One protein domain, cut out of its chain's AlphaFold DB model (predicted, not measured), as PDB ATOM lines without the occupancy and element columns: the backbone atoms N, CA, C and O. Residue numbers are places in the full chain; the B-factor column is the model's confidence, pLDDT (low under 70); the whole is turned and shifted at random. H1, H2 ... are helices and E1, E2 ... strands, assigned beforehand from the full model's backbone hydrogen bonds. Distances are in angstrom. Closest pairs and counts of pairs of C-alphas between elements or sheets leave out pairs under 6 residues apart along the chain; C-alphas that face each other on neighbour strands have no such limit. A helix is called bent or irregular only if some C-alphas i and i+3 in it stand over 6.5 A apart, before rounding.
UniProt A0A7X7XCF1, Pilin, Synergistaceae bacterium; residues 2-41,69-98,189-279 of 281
ATOM      1  N   LEU A   2      93.559 110.282 100.584       59.50
ATOM      2  CA  LEU A   2      93.297 110.633  99.180       59.50
ATOM      3  C   LEU A   2      92.816 112.082  98.977       59.50
ATOM      4  O   LEU A   2      93.384 112.815  98.180       59.50
ATOM      5  N   PHE A   3      91.821 112.523  99.753       58.09
ATOM      6  CA  PHE A   3      91.211 113.857  99.614       58.09
ATOM      7  C   PHE A   3      92.221 115.005  99.800       58.09
ATOM      8  O   PHE A   3      92.188 115.992  99.077       58.09
ATOM      9  N   PHE A   4      93.174 114.835 100.722       55.75
ATOM     10  CA  PHE A   4      94.251 115.795 100.985       55.75
ATOM     11  C   PHE A   4      95.317 115.822  99.879       55.75
ATOM     12  O   PHE A   4      95.918 116.860  99.609       55.75
ATOM     13  N   ALA A   5      95.560 114.683  99.226       53.78
ATOM     14  CA  ALA A   5      96.422 114.630  98.051       53.78
ATOM     15  C   ALA A   5      95.760 115.337  96.857       53.78
ATOM     16  O   ALA A   5      96.422 116.115  96.177       53.78
ATOM     17  N   PHE A   6      94.450 115.142  96.661       57.69
ATOM     18  CA  PHE A   6      93.675 115.820  95.617       57.69
ATOM     19  C   PHE A   6      93.630 117.340  95.800       57.69
ATOM     20  O   PHE A   6      93.878 118.064  94.839       57.69
ATOM     21  N   THR A   7      93.385 117.842  97.015       56.66
ATOM     22  CA  THR A   7      93.379 119.294  97.268       56.66
ATOM     23  C   THR A   7      94.753 119.919  97.038       56.66
ATOM     24  O   THR A   7      94.851 120.931  96.348       56.66
ATOM     25  N   LYS A   8      95.837 119.283  97.506       63.06
ATOM     26  CA  LYS A   8      97.210 119.741  97.225       63.06
ATOM     27  C   LYS A   8      97.542 119.750  95.733       63.06
ATOM     28  O   LYS A   8      98.202 120.682  95.270       63.06
ATOM     29  N   HIS A   9      97.089 118.737  94.993       67.69
ATOM     30  CA  HIS A   9      97.256 118.676  93.542       67.69
ATOM     31  C   HIS A   9      96.483 119.789  92.834       67.69
ATOM     32  O   HIS A   9      97.011 120.407  91.911       67.69
ATOM     33  N   PHE A  10      95.258 120.074  93.277       69.38
ATOM     34  CA  PHE A  10      94.440 121.139  92.712       69.38
ATOM     35  C   PHE A  10      95.054 122.520  92.968       69.38
ATOM     36  O   PHE A  10      95.194 123.304  92.035       69.38
ATOM     37  N   GLU A  11      95.524 122.787  94.191       73.50
ATOM     38  CA  GLU A  11      96.246 124.024  94.523       73.50
ATOM     39  C   GLU A  11      97.511 124.189  93.670       73.50
ATOM     40  O   GLU A  11      97.792 125.274  93.166       73.50
ATOM     41  N   GLN A  12      98.266 123.106  93.461       79.31
ATOM     42  CA  GLN A  12      99.430 123.113  92.573       79.31
ATOM     43  C   GLN A  12      99.059 123.416  91.130       79.31
ATOM     44  O   GLN A  12      99.718 124.230  90.484       79.31
ATOM     45  N   SER A  13      98.002 122.784  90.632       82.44
ATOM     46  CA  SER A  13      97.523 123.013  89.276       82.44
ATOM     47  C   SER A  13      97.023 124.445  89.086       82.44
ATOM     48  O   SER A  13      97.271 125.036  88.036       82.44
ATOM     49  N   ALA A  14      96.359 125.021  90.090       83.81
ATOM     50  CA  ALA A  14      95.864 126.391  90.050       83.81
ATOM     51  C   ALA A  14      97.015 127.410  90.021       83.81
ATOM     52  O   ALA A  14      97.028 128.287  89.158       83.81
ATOM     53  N   ASP A  15      98.018 127.254  90.897       85.25
ATOM     54  CA  ASP A  15      99.198 128.132  90.939       85.25
ATOM     55  C   ASP A  15      99.954 128.143  89.602       85.25
ATOM     56  O   ASP A  15     100.311 129.205  89.091       85.25
ATOM     57  N   LEU A  16     100.188 126.959  89.025       88.00
ATOM     58  CA  LEU A  16     100.917 126.825  87.763       88.00
ATOM     59  C   LEU A  16     100.105 127.346  86.572       88.00
ATOM     60  O   LEU A  16     100.677 127.956  85.670       88.00
ATOM     61  N   THR A  17      98.785 127.145  86.571       89.62
ATOM     62  CA  THR A  17      97.898 127.691  85.530       89.62
ATOM     63  C   THR A  17      97.899 129.216  85.554       89.62
ATOM     64  O   THR A  17      98.073 129.835  84.507       89.62
ATOM     65  N   ALA A  18      97.790 129.830  86.735       89.25
ATOM     66  CA  ALA A  18      97.841 131.286  86.870       89.25
ATOM     67  C   ALA A  18      99.195 131.861  86.414       89.25
ATOM     68  O   ALA A  18      99.237 132.865  85.702       89.25
ATOM     69  N   ALA A  19     100.305 131.205  86.779       91.94
ATOM     70  CA  ALA A  19     101.637 131.589  86.313       91.94
ATOM     71  C   ALA A  19     101.754 131.504  84.780       91.94
ATOM     72  O   ALA A  19     102.269 132.425  84.150       91.94
ATOM     73  N   ARG A  20     101.223 130.440  84.164       93.25
ATOM     74  CA  ARG A  20     101.218 130.294  82.699       93.25
ATOM     75  C   ARG A  20     100.411 131.381  82.004       93.25
ATOM     76  O   ARG A  20     100.944 132.032  81.116       93.25
ATOM     77  N   GLN A  21      99.185 131.642  82.452       93.19
ATOM     78  CA  GLN A  21      98.329 132.680  81.864       93.19
ATOM     79  C   GLN A  21      98.990 134.066  81.896       93.19
ATOM     80  O   GLN A  21      98.923 134.815  80.924       93.19
ATOM     81  N   ARG A  22      99.682 134.406  82.993       93.94
ATOM     82  CA  ARG A  22     100.461 135.654  83.094       93.94
ATOM     83  C   ARG A  22     101.628 135.692  82.118       93.94
ATOM     84  O   ARG A  22     101.861 136.722  81.494       93.94
ATOM     85  N   GLY A  23     102.362 134.585  82.000       93.88
ATOM     86  CA  GLY A  23     103.466 134.470  81.052       93.88
ATOM     87  C   GLY A  23     102.992 134.615  79.606       93.88
ATOM     88  O   GLY A  23     103.560 135.407  78.864       93.88
ATOM     89  N   GLU A  24     101.907 133.936  79.230       94.69
ATOM     90  CA  GLU A  24     101.280 134.059  77.906       94.69
ATOM     91  C   GLU A  24     100.858 135.500  77.617       94.69
ATOM     92  O   GLU A  24     101.177 136.030  76.555       94.69
ATOM     93  N   MET A  25     100.224 136.172  78.583       93.75
ATOM     94  CA  MET A  25      99.813 137.564  78.416       93.75
ATOM     95  C   MET A  25     101.003 138.526  78.310       93.75
ATOM     96  O   MET A  25     100.952 139.486  77.546       93.75
ATOM     97  N   ALA A  26     102.088 138.290  79.051       94.38
ATOM     98  CA  ALA A  26     103.302 139.090  78.923       94.38
ATOM     99  C   ALA A  26     103.944 138.914  77.536       94.38
ATOM    100  O   ALA A  26     104.324 139.905  76.916       94.38
ATOM    101  N   LEU A  27     104.018 137.683  77.020       95.31
ATOM    102  CA  LEU A  27     104.583 137.394  75.698       95.31
ATOM    103  C   LEU A  27     103.716 137.958  74.563       95.31
ATOM    104  O   LEU A  27     104.255 138.577  73.646       95.31
ATOM    105  N   SER A  28     102.388 137.837  74.651       94.12
ATOM    106  CA  SER A  28     101.471 138.360  73.628       94.12
ATOM    107  C   SER A  28     101.551 139.884  73.491       94.12
ATOM    108  O   SER A  28     101.323 140.436  72.418       94.12
ATOM    109  N   ARG A  29     101.907 140.591  74.572       93.12
ATOM    110  CA  ARG A  29     102.115 142.049  74.561       93.12
ATOM    111  C   ARG A  29     103.390 142.472  73.834       93.12
ATOM    112  O   ARG A  29     103.477 143.624  73.418       93.12
ATOM    113  N   LEU A  30     104.364 141.573  73.695       94.62
ATOM    114  CA  LEU A  30     105.626 141.832  72.997       94.62
ATOM    115  C   LEU A  30     105.564 141.453  71.519       94.62
ATOM    116  O   LEU A  30     106.236 142.075  70.701       94.62
ATOM    117  N   GLU A  31     104.763 140.444  71.185       94.00
ATOM    118  CA  GLU A  31     104.758 139.780  69.883       94.00
ATOM    119  C   GLU A  31     104.673 140.747  68.697       94.00
ATOM    120  O   GLU A  31     105.531 140.716  67.816       94.00
ATOM    121  N   THR A  32     103.690 141.654  68.686       92.69
ATOM    122  CA  THR A  32     103.522 142.603  67.575       92.69
ATOM    123  C   THR A  32     104.753 143.485  67.384       92.69
ATOM    124  O   THR A  32     105.200 143.673  66.255       92.69
ATOM    125  N   ALA A  33     105.327 144.001  68.471       94.12
ATOM    126  CA  ALA A  33     106.489 144.875  68.390       94.12
ATOM    127  C   ALA A  33     107.741 144.123  67.933       94.12
ATOM    128  O   ALA A  33     108.501 144.644  67.124       94.12
ATOM    129  N   VAL A  34     107.937 142.885  68.399       94.88
ATOM    130  CA  VAL A  34     109.061 142.040  67.976       94.88
ATOM    131  C   VAL A  34     108.955 141.699  66.489       94.88
ATOM    132  O   VAL A  34     109.933 141.835  65.756       94.88
ATOM    133  N   LEU A  35     107.771 141.290  66.024       93.50
ATOM    134  CA  LEU A  35     107.551 140.899  64.629       93.50
ATOM    135  C   LEU A  35     107.725 142.058  63.642       93.50
ATOM    136  O   LEU A  35     108.044 141.817  62.479       93.50
ATOM    137  N   GLN A  36     107.512 143.297  64.084       93.00
ATOM    138  CA  GLN A  36     107.647 144.494  63.248       93.00
ATOM    139  C   GLN A  36     108.920 145.299  63.538       93.00
ATOM    140  O   GLN A  36     109.094 146.391  62.991       93.00
ATOM    141  N   ALA A  37     109.804 144.798  64.405       93.25
ATOM    142  CA  ALA A  37     111.031 145.496  64.756       93.25
ATOM    143  C   ALA A  37     111.958 145.622  63.539       93.25
ATOM    144  O   ALA A  37     112.173 144.661  62.799       93.25
ATOM    145  N   GLY A  38     112.500 146.825  63.339       88.38
ATOM    146  CA  GLY A  38     113.439 147.130  62.257       88.38
ATOM    147  C   GLY A  38     112.862 147.108  60.842       88.38
ATOM    148  O   GLY A  38     113.625 147.261  59.896       88.38
ATOM    149  N   LEU A  39     111.548 146.942  60.663       88.44
ATOM    150  CA  LEU A  39     110.946 147.015  59.332       88.44
ATOM    151  C   LEU A  39     111.177 148.405  58.717       88.44
ATOM    152  O   LEU A  39     110.859 149.412  59.346       88.44
ATOM    153  N   SER A  40     111.706 148.453  57.490       86.25
ATOM    154  CA  SER A  40     111.999 149.701  56.764       86.25
ATOM    155  C   SER A  40     112.965 150.643  57.498       86.25
ATOM    156  O   SER A  40     112.825 151.866  57.448       86.25
ATOM    157  N   MET A  41     113.939 150.060  58.201       89.12
ATOM    158  CA  MET A  41     115.029 150.769  58.873       89.12
ATOM    159  C   MET A  41     116.340 149.989  58.725       89.12
ATOM    160  O   MET A  41     116.312 148.761  58.681       89.12
ATOM    161  N   VAL A  69     115.657 156.687  77.607       91.62
ATOM    162  CA  VAL A  69     115.041 155.479  78.188       91.62
ATOM    163  C   VAL A  69     116.066 154.363  78.392       91.62
ATOM    164  O   VAL A  69     116.068 153.690  79.430       91.62
ATOM    165  N   ILE A  70     116.940 154.158  77.405       94.00
ATOM    166  CA  ILE A  70     118.045 153.201  77.473       94.00
ATOM    167  C   ILE A  70     119.315 153.876  76.965       94.00
ATOM    168  O   ILE A  70     119.437 154.161  75.775       94.00
ATOM    169  N   SER A  71     120.291 154.073  77.851       93.75
ATOM    170  CA  SER A  71     121.590 154.622  77.461       93.75
ATOM    171  C   SER A  71     122.222 153.773  76.354       93.75
ATOM    172  O   SER A  71     122.339 152.557  76.490       93.75
ATOM    173  N   GLY A  72     122.611 154.417  75.252       92.56
ATOM    174  CA  GLY A  72     123.265 153.759  74.119       92.56
ATOM    175  C   GLY A  72     122.337 153.108  73.088       92.56
ATOM    176  O   GLY A  72     122.848 152.472  72.171       92.56
ATOM    177  N   TRP A  73     121.012 153.271  73.184       94.94
ATOM    178  CA  TRP A  73     120.080 152.712  72.198       94.94
ATOM    179  C   TRP A  73     120.341 153.265  70.784       94.94
ATOM    180  O   TRP A  73     120.152 154.454  70.523       94.94
ATOM    181  N   ASN A  74     120.810 152.389  69.888       93.38
ATOM    182  CA  ASN A  74     121.328 152.752  68.561       93.38
ATOM    183  C   ASN A  74     121.055 151.717  67.449       93.38
ATOM    184  O   ASN A  74     121.737 151.701  66.423       93.38
ATOM    185  N   LYS A  75     120.097 150.815  67.671       93.69
ATOM    186  CA  LYS A  75     119.642 149.802  66.713       93.69
ATOM    187  C   LYS A  75     118.140 149.558  66.898       93.69
ATOM    188  O   LYS A  75     117.627 149.831  67.992       93.69
ATOM    189  N   PRO A  76     117.443 148.981  65.901       93.38
ATOM    190  CA  PRO A  76     116.031 148.643  66.046       93.38
ATOM    191  C   PRO A  76     115.767 147.631  67.162       93.38
ATOM    192  O   PRO A  76     114.813 147.795  67.908       93.38
ATOM    193  N   VAL A  77     116.631 146.624  67.313       95.56
ATOM    194  CA  VAL A  77     116.627 145.695  68.450       95.56
ATOM    195  C   VAL A  77     117.854 145.992  69.300       95.56
ATOM    196  O   VAL A  77     118.984 145.808  68.848       95.56
ATOM    197  N   TYR A  78     117.643 146.468  70.524       95.88
ATOM    198  CA  TYR A  78     118.719 146.848  71.433       95.88
ATOM    199  C   TYR A  78     118.568 146.140  72.775       95.88
ATOM    200  O   TYR A  78     117.539 146.265  73.438       95.88
ATOM    201  N   LEU A  79     119.594 145.397  73.187       96.88
ATOM    202  CA  LEU A  79     119.610 144.656  74.447       96.88
ATOM    203  C   LEU A  79     120.672 145.227  75.382       96.88
ATOM    204  O   LEU A  79     121.782 145.538  74.955       96.88
ATOM    205  N   CYS A  80     120.331 145.361  76.661       96.00
ATOM    206  CA  CYS A  80     121.217 145.933  77.670       96.00
ATOM    207  C   CYS A  80     121.024 145.263  79.035       96.00
ATOM    208  O   CYS A  80     120.138 144.428  79.216       96.00
ATOM    209  N   GLU A  81     121.888 145.614  79.991       95.38
ATOM    210  CA  GLU A  81     121.933 145.003  81.326       95.38
ATOM    211  C   GLU A  81     122.197 143.488  81.257       95.38
ATOM    212  O   GLU A  81     121.296 142.662  81.405       95.38
ATOM    213  N   VAL A  82     123.459 143.120  81.007       96.06
ATOM    214  CA  VAL A  82     123.888 141.718  80.878       96.06
ATOM    215  C   VAL A  82     123.538 140.931  82.147       96.06
ATOM    216  O   VAL A  82     123.926 141.295  83.257       96.06
ATOM    217  N   ALA A  83     122.804 139.834  81.975       94.06
ATOM    218  CA  ALA A  83     122.468 138.892  83.038       94.06
ATOM    219  C   ALA A  83     123.498 137.763  83.171       94.06
ATOM    220  O   ALA A  83     123.674 137.224  84.260       94.06
ATOM    221  N   GLY A  84     124.160 137.408  82.069       93.44
ATOM    222  CA  GLY A  84     125.156 136.345  81.997       93.44
ATOM    223  C   GLY A  84     125.152 135.653  80.636       93.44
ATOM    224  O   GLY A  84     124.331 135.963  79.770       93.44
ATOM    225  N   THR A  85     126.055 134.692  80.466       94.12
ATOM    226  CA  THR A  85     126.208 133.918  79.228       94.12
ATOM    227  C   THR A  85     126.145 132.429  79.550       94.12
ATOM    228  O   THR A  85     126.824 131.965  80.465       94.12
ATOM    229  N   VAL A  86     125.338 131.678  78.798       91.12
ATOM    230  CA  VAL A  86     125.256 130.212  78.890       91.12
ATOM    231  C   VAL A  86     125.567 129.625  77.522       91.12
ATOM    232  O   VAL A  86     124.873 129.901  76.541       91.12
ATOM    233  N   GLY A  87     126.632 128.824  77.448       90.62
ATOM    234  CA  GLY A  87     127.176 128.372  76.171       90.62
ATOM    235  C   GLY A  87     127.598 129.570  75.320       90.62
ATOM    236  O   GLY A  87     128.456 130.347  75.725       90.62
ATOM    237  N   THR A  88     126.969 129.736  74.158       90.62
ATOM    238  CA  THR A  88     127.215 130.852  73.227       90.62
ATOM    239  C   THR A  88     126.179 131.974  73.326       90.62
ATOM    240  O   THR A  88     126.300 132.980  72.632       90.62
ATOM    241  N   THR A  89     125.147 131.820  74.162       94.56
ATOM    242  CA  THR A  89     124.035 132.778  74.246       94.56
ATOM    243  C   THR A  89     124.226 133.712  75.430       94.56
ATOM    244  O   THR A  89     124.313 133.265  76.574       94.56
ATOM    245  N   THR A  90     124.269 135.016  75.155       96.62
ATOM    246  CA  THR A  90     124.281 136.065  76.183       96.62
ATOM    247  C   THR A  90     122.862 136.559  76.427       96.62
ATOM    248  O   THR A  90     122.122 136.829  75.478       96.62
ATOM    249  N   TYR A  91     122.493 136.672  77.699       97.50
ATOM    250  CA  TYR A  91     121.173 137.094  78.143       97.50
ATOM    251  C   TYR A  91     121.210 138.495  78.742       97.50
ATOM    252  O   TYR A  91     122.168 138.881  79.415       97.50
ATOM    253  N   PHE A  92     120.125 139.232  78.541       97.94
ATOM    254  CA  PHE A  92     119.974 140.638  78.910       97.94
ATOM    255  C   PHE A  92     118.681 140.845  79.698       97.94
ATOM    256  O   PHE A  92     117.689 140.172  79.431       97.94
ATOM    257  N   LYS A  93     118.663 141.764  80.663       97.00
ATOM    258  CA  LYS A  93     117.490 142.000  81.533       97.00
ATOM    259  C   LYS A  93     116.524 143.041  80.980       97.00
ATOM    260  O   LYS A  93     115.383 143.127  81.437       97.00
ATOM    261  N   LYS A  94     116.976 143.832  80.007       97.44
ATOM    262  CA  LYS A  94     116.221 144.945  79.441       97.44
ATOM    263  C   LYS A  94     116.392 145.003  77.932       97.44
ATOM    264  O   LYS A  94     117.497 144.828  77.413       97.44
ATOM    265  N   MET A  95     115.291 145.272  77.238       96.81
ATOM    266  CA  MET A  95     115.276 145.448  75.789       96.81
ATOM    267  C   MET A  95     114.638 146.772  75.378       96.81
ATOM    268  O   MET A  95     113.752 147.286  76.068       96.81
ATOM    269  N   GLY A  96     115.067 147.276  74.226       96.81
ATOM    270  CA  GLY A  96     114.432 148.331  73.451       96.81
ATOM    271  C   GLY A  96     114.142 147.833  72.036       96.81
ATOM    272  O   GLY A  96     114.994 147.195  71.417       96.81
ATOM    273  N   LEU A  97     112.939 148.115  71.537       95.81
ATOM    274  CA  LEU A  97     112.501 147.802  70.177       95.81
ATOM    275  C   LEU A  97     112.000 149.061  69.475       95.81
ATOM    276  O   LEU A  97     111.153 149.761  70.026       95.81
ATOM    277  N   VAL A  98     112.491 149.328  68.269       94.88
ATOM    278  CA  VAL A  98     111.913 150.293  67.328       94.88
ATOM    279  C   VAL A  98     111.231 149.500  66.223       94.88
ATOM    280  O   VAL A  98     111.851 148.635  65.601       94.88
ATOM    281  N   MET A 189     109.397 150.843  71.980       95.25
ATOM    282  CA  MET A 189     109.044 150.295  73.280       95.25
ATOM    283  C   MET A 189     110.253 149.770  74.040       95.25
ATOM    284  O   MET A 189     111.201 149.268  73.445       95.25
ATOM    285  N   CYS A 190     110.188 149.840  75.363       96.06
ATOM    286  CA  CYS A 190     111.155 149.227  76.262       96.06
ATOM    287  C   CYS A 190     110.442 148.236  77.185       96.06
ATOM    288  O   CYS A 190     109.336 148.519  77.641       96.06
ATOM    289  N   ALA A 191     111.064 147.090  77.469       97.25
ATOM    290  CA  ALA A 191     110.523 146.100  78.397       97.25
ATOM    291  C   ALA A 191     111.588 145.582  79.370       97.25
ATOM    292  O   ALA A 191     112.743 145.374  78.987       97.25
ATOM    293  N   TYR A 192     111.185 145.396  80.628       97.31
ATOM    294  CA  TYR A 192     112.029 144.941  81.740       97.31
ATOM    295  C   TYR A 192     111.164 144.528  82.941       97.31
ATOM    296  O   TYR A 192     109.949 144.724  82.943       97.31
ATOM    297  N   VAL A 193     111.780 143.961  83.979       97.12
ATOM    298  CA  VAL A 193     111.121 143.699  85.269       97.12
ATOM    299  C   VAL A 193     111.644 144.666  86.328       97.12
ATOM    300  O   VAL A 193     112.855 144.838  86.464       97.12
ATOM    301  N   ILE A 194     110.739 145.268  87.101       94.31
ATOM    302  CA  ILE A 194     111.078 146.017  88.318       94.31
ATOM    303  C   ILE A 194     111.144 145.048  89.499       94.31
ATOM    304  O   ILE A 194     110.299 144.163  89.629       94.31
ATOM    305  N   SER A 195     112.148 145.238  90.361       92.31
ATOM    306  CA  SER A 195     112.428 144.390  91.530       92.31
ATOM    307  C   SER A 195     112.554 142.896  91.189       92.31
ATOM    308  O   SER A 195     111.883 142.074  91.821       92.31
ATOM    309  N   PRO A 196     113.387 142.512  90.198       93.62
ATOM    310  CA  PRO A 196     113.480 141.128  89.747       93.62
ATOM    311  C   PRO A 196     113.937 140.206  90.879       93.62
ATOM    312  O   PRO A 196     114.914 140.498  91.569       93.62
ATOM    313  N   GLY A 197     113.217 139.105  91.093       90.56
ATOM    314  CA  GLY A 197     113.469 138.209  92.225       90.56
ATOM    315  C   GLY A 197     113.161 138.799  93.610       90.56
ATOM    316  O   GLY A 197     113.450 138.156  94.610       90.56
ATOM    317  N   GLY A 198     112.569 139.996  93.708       91.69
ATOM    318  CA  GLY A 198     112.174 140.634  94.973       91.69
ATOM    319  C   GLY A 198     110.831 140.134  95.514       91.69
ATOM    320  O   GLY A 198     110.280 139.160  95.022       91.69
ATOM    321  N   THR A 199     110.242 140.790  96.512       88.44
ATOM    322  CA  THR A 199     108.935 140.376  97.070       88.44
ATOM    323  C   THR A 199     107.761 140.664  96.130       88.44
ATOM    324  O   THR A 199     106.847 139.848  96.035       88.44
ATOM    325  N   SER A 200     107.833 141.763  95.373       89.75
ATOM    326  CA  SER A 200     106.777 142.209  94.453       89.75
ATOM    327  C   SER A 200     107.339 142.542  93.065       89.75
ATOM    328  O   SER A 200     107.413 143.718  92.703       89.75
ATOM    329  N   PRO A 201     107.787 141.540  92.288       94.00
ATOM    330  CA  PRO A 201     108.278 141.773  90.944       94.00
ATOM    331  C   PRO A 201     107.121 142.030  89.979       94.00
ATOM    332  O   PRO A 201     106.056 141.404  90.052       94.00
ATOM    333  N   GLN A 202     107.351 142.944  89.048       93.81
ATOM    334  CA  GLN A 202     106.359 143.358  88.066       93.81
ATOM    335  C   GLN A 202     107.030 143.559  86.710       93.81
ATOM    336  O   GLN A 202     108.089 144.182  86.617       93.81
ATOM    337  N   PHE A 203     106.404 143.046  85.654       96.19
ATOM    338  CA  PHE A 203     106.855 143.245  84.284       96.19
ATOM    339  C   PHE A 203     106.314 144.558  83.738       96.19
ATOM    340  O   PHE A 203     105.103 144.787  83.749       96.19
ATOM    341  N   TYR A 204     107.219 145.401  83.254       96.25
ATOM    342  CA  TYR A 204     106.921 146.723  82.729       96.25
ATOM    343  C   TYR A 204     107.132 146.761  81.225       96.25
ATOM    344  O   TYR A 204     108.105 146.219  80.697       96.25
ATOM    345  N   ILE A 205     106.233 147.478  80.555       94.44
ATOM    346  CA  ILE A 205     106.430 147.951  79.190       94.44
ATOM    347  C   ILE A 205     106.287 149.468  79.205       94.44
ATOM    348  O   ILE A 205     105.352 150.022  79.783       94.44
ATOM    349  N   GLN A 206     107.219 150.141  78.550       93.06
ATOM    350  CA  GLN A 206     107.157 151.563  78.269       93.06
ATOM    351  C   GLN A 206     106.959 151.763  76.775       93.06
ATOM    352  O   GLN A 206     107.817 151.361  75.994       93.06
ATOM    353  N   ASP A 207     105.863 152.413  76.384       89.12
ATOM    354  CA  ASP A 207     105.734 152.987  75.045       89.12
ATOM    355  C   ASP A 207     106.490 154.318  75.028       89.12
ATOM    356  O   ASP A 207     105.981 155.347  75.476       89.12
ATOM    357  N   VAL A 208     107.719 154.288  74.512       86.75
ATOM    358  CA  VAL A 208     108.614 155.455  74.423       86.75
ATOM    359  C   VAL A 208     107.981 156.576  73.591       86.75
ATOM    360  O   VAL A 208     108.338 157.740  73.743       86.75
ATOM    361  N   THR A 209     106.997 156.238  72.755       75.19
ATOM    362  CA  THR A 209     106.241 157.183  71.932       75.19
ATOM    363  C   THR A 209     105.232 157.998  72.736       75.19
ATOM    364  O   THR A 209     104.971 159.148  72.403       75.19
ATOM    365  N   ARG A 210     104.577 157.386  73.730       75.81
ATOM    366  CA  ARG A 210     103.273 157.870  74.223       75.81
ATOM    367  C   ARG A 210     103.146 157.986  75.730       75.81
ATOM    368  O   ARG A 210     102.181 158.598  76.183       75.81
ATOM    369  N   GLY A 211     104.062 157.432  76.518       79.88
ATOM    370  CA  GLY A 211     103.915 157.549  77.961       79.88
ATOM    371  C   GLY A 211     105.008 156.913  78.810       79.88
ATOM    372  O   GLY A 211     105.932 156.269  78.308       79.88
ATOM    373  N   PRO A 212     104.908 157.106  80.133       86.62
ATOM    374  CA  PRO A 212     105.814 156.481  81.081       86.62
ATOM    375  C   PRO A 212     105.604 154.964  81.123       86.62
ATOM    376  O   PRO A 212     104.555 154.454  80.724       86.62
ATOM    377  N   ALA A 213     106.599 154.250  81.651       89.81
ATOM    378  CA  ALA A 213     106.528 152.809  81.855       89.81
ATOM    379  C   ALA A 213     105.288 152.421  82.676       89.81
ATOM    380  O   ALA A 213     105.012 153.033  83.707       89.81
ATOM    381  N   GLN A 214     104.555 151.406  82.218       90.06
ATOM    382  CA  GLN A 214     103.365 150.890  82.892       90.06
ATOM    383  C   GLN A 214     103.587 149.441  83.333       90.06
ATOM    384  O   GLN A 214     104.187 148.665  82.577       90.06
ATOM    385  N   PRO A 215     103.082 149.048  84.516       91.62
ATOM    386  CA  PRO A 215     103.040 147.648  84.896       91.62
ATOM    387  C   PRO A 215     102.067 146.920  83.968       91.62
ATOM    388  O   PRO A 215     100.904 147.297  83.832       91.62
ATOM    389  N   VAL A 216     102.554 145.873  83.311       87.88
ATOM    390  CA  VAL A 216     101.753 145.066  82.388       87.88
ATOM    391  C   VAL A 216     101.263 143.812  83.069       87.88
ATOM    392  O   VAL A 216     100.105 143.467  82.891       87.88
ATOM    393  N   MET A 217     102.121 143.141  83.841       89.06
ATOM    394  CA  MET A 217     101.798 141.886  84.518       89.06
ATOM    395  C   MET A 217     102.521 141.782  85.858       89.06
ATOM    396  O   MET A 217     103.730 142.004  85.953       89.06
ATOM    397  N   GLU A 218     101.789 141.368  86.886       87.62
ATOM    398  CA  GLU A 218     102.365 140.983  88.173       87.62
ATOM    399  C   GLU A 218     102.819 139.522  88.157       87.62
ATOM    400  O   GLU A 218     102.290 138.694  87.414       87.62
ATOM    401  N   GLY A 219     103.798 139.183  88.996       85.94
ATOM    402  CA  GLY A 219     104.236 137.799  89.186       85.94
ATOM    403  C   GLY A 219     105.194 137.278  88.114       85.94
ATOM    404  O   GLY A 219     105.767 136.206  88.297       85.94
ATOM    405  N   VAL A 220     105.446 138.031  87.043       95.00
ATOM    406  CA  VAL A 220     106.640 137.831  86.211       95.00
ATOM    407  C   VAL A 220     107.841 138.291  87.032       95.00
ATOM    408  O   VAL A 220     108.058 139.484  87.226       95.00
ATOM    409  N   SER A 221     108.588 137.327  87.564       96.00
ATOM    410  CA  SER A 221     109.673 137.587  88.503       96.00
ATOM    411  C   SER A 221     110.951 138.048  87.834       96.00
ATOM    412  O   SER A 221     111.651 138.916  88.347       96.00
ATOM    413  N   GLN A 222     111.279 137.441  86.701       96.38
ATOM    414  CA  GLN A 222     112.474 137.768  85.943       96.38
ATOM    415  C   GLN A 222     112.169 137.633  84.456       96.38
ATOM    416  O   GLN A 222     111.364 136.792  84.046       96.38
ATOM    417  N   VAL A 223     112.838 138.456  83.657       97.38
ATOM    418  CA  VAL A 223     112.827 138.376  82.200       97.38
ATOM    419  C   VAL A 223     114.258 138.361  81.700       97.38
ATOM    420  O   VAL A 223     115.112 139.071  82.233       97.38
ATOM    421  N   LEU A 224     114.513 137.536  80.691       97.94
ATOM    422  CA  LEU A 224     115.776 137.492  79.981       97.94
ATOM    423  C   LEU A 224     115.520 137.552  78.484       97.94
ATOM    424  O   LEU A 224     114.678 136.834  77.952       97.94
ATOM    425  N   PHE A 225     116.283 138.394  77.810       98.12
ATOM    426  CA  PHE A 225     116.230 138.598  76.375       98.12
ATOM    427  C   PHE A 225     117.515 138.093  75.739       98.12
ATOM    428  O   PHE A 225     118.599 138.264  76.299       98.12
ATOM    429  N   SER A 226     117.405 137.505  74.555       97.25
ATOM    430  CA  SER A 226     118.549 137.184  73.708       97.25
ATOM    431  C   SER A 226     118.201 137.439  72.245       97.25
ATOM    432  O   SER A 226     117.044 137.331  71.836       97.25
ATOM    433  N   PHE A 227     119.205 137.808  71.455       95.56
ATOM    434  CA  PHE A 227     119.056 138.021  70.022       95.56
ATOM    435  C   PHE A 227     120.227 137.383  69.289       95.56
ATOM    436  O   PHE A 227     121.385 137.643  69.613       95.56
ATOM    437  N   ASN A 228     119.918 136.531  68.317       93.31
ATOM    438  CA  ASN A 228     120.907 135.953  67.424       93.31
ATOM    439  C   ASN A 228     120.877 136.714  66.093       93.31
ATOM    440  O   ASN A 228     119.984 136.480  65.280       93.31
ATOM    441  N   GLU A 229     121.859 137.593  65.879       87.75
ATOM    442  CA  GLU A 229     121.979 138.408  64.658       87.75
ATOM    443  C   GLU A 229     122.195 137.557  63.386       87.75
ATOM    444  O   GLU A 229     121.865 138.002  62.296       87.75
ATOM    445  N   ASN A 230     122.692 136.316  63.489       88.56
ATOM    446  CA  ASN A 230     122.893 135.458  62.310       88.56
ATOM    447  C   ASN A 230     121.585 134.832  61.807       88.56
ATOM    448  O   ASN A 230     121.431 134.572  60.616       88.56
ATOM    449  N   SER A 231     120.653 134.529  62.716       90.25
ATOM    450  CA  SER A 231     119.361 133.913  62.385       90.25
ATOM    451  C   SER A 231     118.176 134.875  62.500       90.25
ATOM    452  O   SER A 231     117.041 134.468  62.242       90.25
ATOM    453  N   ASN A 232     118.432 136.128  62.890       91.56
ATOM    454  CA  ASN A 232     117.445 137.144  63.261       91.56
ATOM    455  C   ASN A 232     116.402 136.620  64.256       91.56
ATOM    456  O   ASN A 232     115.230 136.988  64.203       91.56
ATOM    457  N   LEU A 233     116.819 135.732  65.165       95.25
ATOM    458  CA  LEU A 233     115.933 135.110  66.143       95.25
ATOM    459  C   LEU A 233     116.005 135.862  67.470       95.25
ATOM    460  O   LEU A 233     117.018 135.810  68.173       95.25
ATOM    461  N   PHE A 234     114.914 136.535  67.818       96.69
ATOM    462  CA  PHE A 234     114.733 137.184  69.108       96.69
ATOM    463  C   PHE A 234     113.996 136.255  70.062       96.69
ATOM    464  O   PHE A 234     112.925 135.758  69.722       96.69
ATOM    465  N   THR A 235     114.555 136.025  71.251       97.31
ATOM    466  CA  THR A 235     113.965 135.135  72.256       97.31
ATOM    467  C   THR A 235     113.767 135.856  73.580       97.31
ATOM    468  O   THR A 235     114.684 136.488  74.108       97.31
ATOM    469  N   VAL A 236     112.567 135.705  74.135       97.88
ATOM    470  CA  VAL A 236     112.192 136.169  75.470       97.88
ATOM    471  C   VAL A 236     112.022 134.951  76.368       97.88
ATOM    472  O   VAL A 236     111.260 134.045  76.036       97.88
ATOM    473  N   HIS A 237     112.683 134.951  77.521       97.81
ATOM    474  CA  HIS A 237     112.494 133.979  78.592       97.81
ATOM    475  C   HIS A 237     111.870 134.677  79.798       97.81
ATOM    476  O   HIS A 237     112.369 135.704  80.255       97.81
ATOM    477  N   LEU A 238     110.805 134.100  80.346       97.50
ATOM    478  CA  LEU A 238     110.119 134.588  81.535       97.50
ATOM    479  C   LEU A 238     110.213 133.554  82.648       97.50
ATOM    480  O   LEU A 238     109.941 132.375  82.418       97.50
ATOM    481  N   LEU A 239     110.527 134.011  83.856       97.50
ATOM    482  CA  LEU A 239     110.351 133.251  85.086       97.50
ATOM    483  C   LEU A 239     109.126 133.802  85.811       97.50
ATOM    484  O   LEU A 239     109.130 134.958  86.235       97.50
ATOM    485  N   VAL A 240     108.079 132.995  85.952       96.81
ATOM    486  CA  VAL A 240     106.778 133.446  86.463       96.81
ATOM    487  C   VAL A 240     106.406 132.705  87.742       96.81
ATOM    488  O   VAL A 240     106.552 131.484  87.831       96.81
ATOM    489  N   ARG A 241     105.916 133.448  88.736       94.81
ATOM    490  CA  ARG A 241     105.467 132.948  90.036       94.81
ATOM    491  C   ARG A 241     104.005 132.518  90.008       94.81
ATOM    492  O   ARG A 241     103.139 133.210  89.463       94.81
ATOM    493  N   GLY A 242     103.732 131.415  90.698       91.56
ATOM    494  CA  GLY A 242     102.409 131.096  91.221       91.56
ATOM    495  C   GLY A 242     101.972 132.095  92.299       91.56
ATOM    496  O   GLY A 242     102.748 132.936  92.746       91.56
ATOM    497  N   ASN A 243     100.715 132.012  92.729       88.94
ATOM    498  CA  ASN A 243     100.117 133.026  93.608       88.94
ATOM    499  C   ASN A 243     100.603 132.939  95.053       88.94
ATOM    500  O   ASN A 243     100.571 133.927  95.784       88.94
ATOM    501  N   ARG A 244     101.016 131.746  95.479       90.25
ATOM    502  CA  ARG A 244     101.311 131.461  96.876       90.25
ATOM    503  C   ARG A 244     102.808 131.486  97.165       90.25
ATOM    504  O   ARG A 244     103.575 130.730  96.570       90.25
ATOM    505  N   ARG A 245     103.182 132.282  98.170       93.19
ATOM    506  CA  ARG A 245     104.473 132.193  98.857       93.19
ATOM    507  C   ARG A 245     104.417 131.109  99.933       93.19
ATOM    508  O   ARG A 245     103.503 131.093 100.759       93.19
ATOM    509  N   PHE A 246     105.399 130.219  99.951       92.75
ATOM    510  CA  PHE A 246     105.534 129.149 100.933       92.75
ATOM    511  C   PHE A 246     106.540 129.532 102.034       92.75
ATOM    512  O   PHE A 246     107.501 130.257 101.768       92.75
ATOM    513  N   PRO A 247     106.361 129.047 103.280       91.56
ATOM    514  CA  PRO A 247     107.302 129.325 104.369       91.56
ATOM    515  C   PRO A 247     108.708 128.781 104.086       91.56
ATOM    516  O   PRO A 247     109.697 129.412 104.440       91.56
ATOM    517  N   GLY A 248     108.786 127.623 103.423       92.38
ATOM    518  CA  GLY A 248     110.031 127.011 102.968       92.38
ATOM    519  C   GLY A 248     110.230 127.148 101.462       92.38
ATOM    520  O   GLY A 248     109.295 127.469 100.726       92.38
ATOM    521  N   GLN A 249     111.449 126.860 101.012       93.38
ATOM    522  CA  GLN A 249     111.757 126.765  99.591       93.38
ATOM    523  C   GLN A 249     111.079 125.524  98.999       93.38
ATOM    524  O   GLN A 249     111.260 124.411  99.490       93.38
ATOM    525  N   VAL A 250     110.282 125.727  97.954       92.56
ATOM    526  CA  VAL A 250     109.518 124.674  97.266       92.56
ATOM    527  C   VAL A 250     109.997 124.431  95.837       92.56
ATOM    528  O   VAL A 250     109.651 123.406  95.256       92.56
ATOM    529  N   THR A 251     110.806 125.341  95.288       91.50
ATOM    530  CA  THR A 251     111.403 125.217  93.953       91.50
ATOM    531  C   THR A 251     112.923 125.292  94.055       91.50
ATOM    532  O   THR A 251     113.462 126.276  94.555       91.50
ATOM    533  N   SER A 252     113.624 124.265  93.573       89.44
ATOM    534  CA  SER A 252     115.095 124.209  93.543       89.44
ATOM    535  C   SER A 252     115.674 124.483  92.153       89.44
ATOM    536  O   SER A 252     116.731 125.099  92.034       89.44
ATOM    537  N   SER A 253     114.972 124.056  91.106       91.06
ATOM    538  CA  SER A 253     115.299 124.304  89.706       91.06
ATOM    539  C   SER A 253     114.021 124.470  88.889       91.06
ATOM    540  O   SER A 253     112.949 123.998  89.275       91.06
ATOM    541  N   VAL A 254     114.132 125.161  87.756       93.06
ATOM    542  CA  VAL A 254     113.025 125.355  86.818       93.06
ATOM    543  C   VAL A 254     113.507 124.926  85.438       93.06
ATOM    544  O   VAL A 254     114.397 125.575  84.883       93.06
ATOM    545  N   PRO A 255     112.961 123.836  84.876       91.62
ATOM    546  CA  PRO A 255     113.305 123.400  83.529       91.62
ATOM    547  C   PRO A 255     113.117 124.529  82.511       91.62
ATOM    548  O   PRO A 255     112.074 125.177  82.493       91.62
ATOM    549  N   GLY A 256     114.126 124.763  81.669       88.56
ATOM    550  CA  GLY A 256     114.095 125.800  80.631       88.56
ATOM    551  C   GLY A 256     114.465 127.214  81.092       88.56
ATOM    552  O   GLY A 256     114.540 128.106  80.251       88.56
ATOM    553  N   TRP A 257     114.736 127.444  82.383       95.31
ATOM    554  CA  TRP A 257     115.251 128.731  82.858       95.31
ATOM    555  C   TRP A 257     116.788 128.781  82.768       95.31
ATOM    556  O   TRP A 257     117.445 127.923  83.358       95.31
ATOM    557  N   PRO A 258     117.388 129.764  82.066       92.25
ATOM    558  CA  PRO A 258     118.830 129.775  81.809       92.25
ATOM    559  C   PRO A 258     119.668 130.461  82.902       92.25
ATOM    560  O   PRO A 258     120.887 130.518  82.778       92.25
ATOM    561  N   ALA A 259     119.060 131.001  83.962       91.25
ATOM    562  CA  ALA A 259     119.771 131.754  84.998       91.25
ATOM    563  C   ALA A 259     119.550 131.190  86.408       91.25
ATOM    564  O   ALA A 259     118.759 130.274  86.631       91.25
ATOM    565  N   ALA A 260     120.255 131.753  87.389       90.88
ATOM    566  CA  ALA A 260     120.018 131.430  88.788       90.88
ATOM    567  C   ALA A 260     118.618 131.893  89.233       90.88
ATOM    568  O   ALA A 260     118.113 132.936  88.810       90.88
ATOM    569  N   ILE A 261     117.995 131.110  90.112       94.06
ATOM    570  CA  ILE A 261     116.725 131.453  90.758       94.06
ATOM    571  C   ILE A 261     117.052 132.188  92.056       94.06
ATOM    572  O   ILE A 261     117.831 131.669  92.863       94.06
ATOM    573  N   SER A 262     116.462 133.371  92.246       94.25
ATOM    574  CA  SER A 262     116.651 134.161  93.467       94.25
ATOM    575  C   SER A 262     116.125 133.419  94.697       94.25
ATOM    576  O   SER A 262     115.228 132.582  94.584       94.25
ATOM    577  N   ASP A 263     116.650 133.727  95.882       94.69
ATOM    578  CA  ASP A 263     116.212 133.053  97.109       94.69
ATOM    579  C   ASP A 263     114.715 133.233  97.369       94.69
ATOM    580  O   ASP A 263     114.036 132.262  97.692       94.69
ATOM    581  N   GLU A 264     114.177 134.434  97.144       95.50
ATOM    582  CA  GLU A 264     112.746 134.707  97.306       95.50
ATOM    583  C   GLU A 264     111.899 133.953  96.267       95.50
ATOM    584  O   GLU A 264     110.855 133.409  96.617       95.50
ATOM    585  N   ASP A 265     112.355 133.820  95.016       95.81
ATOM    586  CA  ASP A 265     111.651 133.024  93.999       95.81
ATOM    587  C   ASP A 265     111.491 131.555  94.401       95.81
ATOM    588  O   ASP A 265     110.467 130.940  94.094       95.81
ATOM    589  N   ARG A 266     112.462 130.987  95.126       95.81
ATOM    590  CA  ARG A 266     112.412 129.588  95.584       95.81
ATOM    591  C   ARG A 266     111.257 129.321  96.548       95.81
ATOM    592  O   ARG A 266     110.865 128.164  96.706       95.81
ATOM    593  N   HIS A 267     110.687 130.359  97.162       95.69
ATOM    594  CA  HIS A 267     109.487 130.269  97.997       95.69
ATOM    595  C   HIS A 267     108.186 130.195  97.193       95.69
ATOM    596  O   HIS A 267     107.128 130.048  97.794       95.69
ATOM    597  N   TYR A 268     108.223 130.276  95.864       95.06
ATOM    598  CA  TYR A 268     107.049 130.153  95.004       95.06
ATOM    599  C   TYR A 268     107.161 128.902  94.140       95.06
ATOM    600  O   TYR A 268     108.249 128.395  93.868       95.06
ATOM    601  N   ARG A 269     106.019 128.417  93.653       94.00
ATOM    602  CA  ARG A 269     106.002 127.518  92.494       94.00
ATOM    603  C   ARG A 269     106.291 128.352  91.254       94.00
ATOM    604  O   ARG A 269     105.604 129.344  91.026       94.00
ATOM    605  N   LEU A 270     107.297 127.961  90.483       95.19
ATOM    606  CA  LEU A 270     107.762 128.731  89.335       95.19
ATOM    607  C   LEU A 270     107.489 127.992  88.028       95.19
ATOM    608  O   LEU A 270     107.554 126.764  87.963       95.19
ATOM    609  N   VAL A 271     107.240 128.763  86.975       95.69
ATOM    610  CA  VAL A 271     107.184 128.285  85.593       95.69
ATOM    611  C   VAL A 271     108.146 129.124  84.766       95.69
ATOM    612  O   VAL A 271     108.115 130.351  84.843       95.69
ATOM    613  N   ALA A 272     108.984 128.466  83.967       96.44
ATOM    614  CA  ALA A 272     109.708 129.130  82.896       96.44
ATOM    615  C   ALA A 272     108.890 129.047  81.610       96.44
ATOM    616  O   ALA A 272     108.367 127.988  81.260       96.44
ATOM    617  N   MET A 273     108.785 130.169  80.913       95.94
ATOM    618  CA  MET A 273     108.177 130.252  79.591       95.94
ATOM    619  C   MET A 273     109.150 130.918  78.644       95.94
ATOM    620  O   MET A 273     109.962 131.751  79.047       95.94
ATOM    621  N   SER A 274     109.108 130.534  77.378       96.19
ATOM    622  CA  SER A 274     109.953 131.146  76.365       96.19
ATOM    623  C   SER A 274     109.207 131.223  75.053       96.19
ATOM    624  O   SER A 274     108.471 130.301  74.705       96.19
ATOM    625  N   ALA A 275     109.402 132.323  74.342       96.69
ATOM    626  CA  ALA A 275     108.927 132.485  72.983       96.69
ATOM    627  C   ALA A 275     110.023 133.124  72.143       96.69
ATOM    628  O   ALA A 275     110.776 133.981  72.618       96.69
ATOM    629  N   SER A 276     110.098 132.667  70.899       96.56
ATOM    630  CA  SER A 276     111.068 133.130  69.926       96.56
ATOM    631  C   SER A 276     110.341 133.570  68.670       96.56
ATOM    632  O   SER A 276     109.474 132.857  68.166       96.56
ATOM    633  N   TRP A 277     110.736 134.718  68.142       96.00
ATOM    634  CA  TRP A 277     110.209 135.255  66.898       96.00
ATOM    635  C   TRP A 277     111.363 135.643  65.988       96.00
ATOM    636  O   TRP A 277     112.419 136.088  66.446       96.00
ATOM    637  N   ARG A 278     111.156 135.477  64.683       92.56
ATOM    638  CA  ARG A 278     112.095 135.979  63.687       92.56
ATOM    639  C   ARG A 278     111.793 137.451  63.425       92.56
ATOM    640  O   ARG A 278     110.684 137.781  63.010       92.56
ATOM    641  N   VAL A 279     112.770 138.310  63.687       90.94
ATOM    642  CA  VAL A 279     112.699 139.742  63.385       90.94
ATOM    643  C   VAL A 279     112.775 139.918  61.866       90.94
ATOM    644  O   VAL A 279     113.456 139.149  61.187       90.94
TER     645      VAL A 279
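What this domain is: This is residues 2 to 41, 69 to 98 and 189 to 279 of the 281 residues of the protein "Pilin" of Synergistaceae bacterium (UniProt A0A7X7XCF1). One long helix, H1, runs along two strongly twisted sheets that meet where E6 packs on E2; its residues 2 to 10 stick out. The printed part has 161 residues, with H1, then eight strands in two antiparallel sheets, ordered E1 E2 E3 E4 E5 and E6 E7 E8. The class is mixed; the whole is compact, with radius of gyration of the C-alphas 16.6 A and spans of 61 by 36 by 24 A.

How they stand to each other: Start at H1, residues 2 to 35, irregular with C-alphas 29 and 32 7.1 A apart; 27 of its 30 O i to N i+4 pairs are within hydrogen-bond range. Next find the hairpin E1, 77 to 86, and E2, 89 to 98, with N 78 and O 96 2.9 A apart. E3, 189 to 194, E4, 202 to 207, and E5, 214 to 218, form a meander, each strand the antiparallel neighbour of the one before, with N 190 and O 206 2.9 A apart. E6, 220 to 228, E7, 233 to 245, and E8, 268 to 278, form another, with N 238 and O 273 2.8 A apart. H1 is on one face of each sheet, two layers, and touches E7, with C-alphas 15 and 242 closest, 4.4 A. E2 touches E6, with C-alphas 92 and 225 closest, 5.0 A.

Where its parts are: Find C-alpha 2 at (93.297, 110.633, 99.180); H1 runs 48.1 A from there, and E8, 32.3 A long, ends at C-alpha 278, (112.095, 135.979, 63.687).

The domain as a whole: C-alphas 41 and 69 are 19.9 A apart across one cut, 98 and 189 6.6 A across the other. The link E7 to E8, 22 residues, is long; residues 2 to 10 have pLDDT under 70.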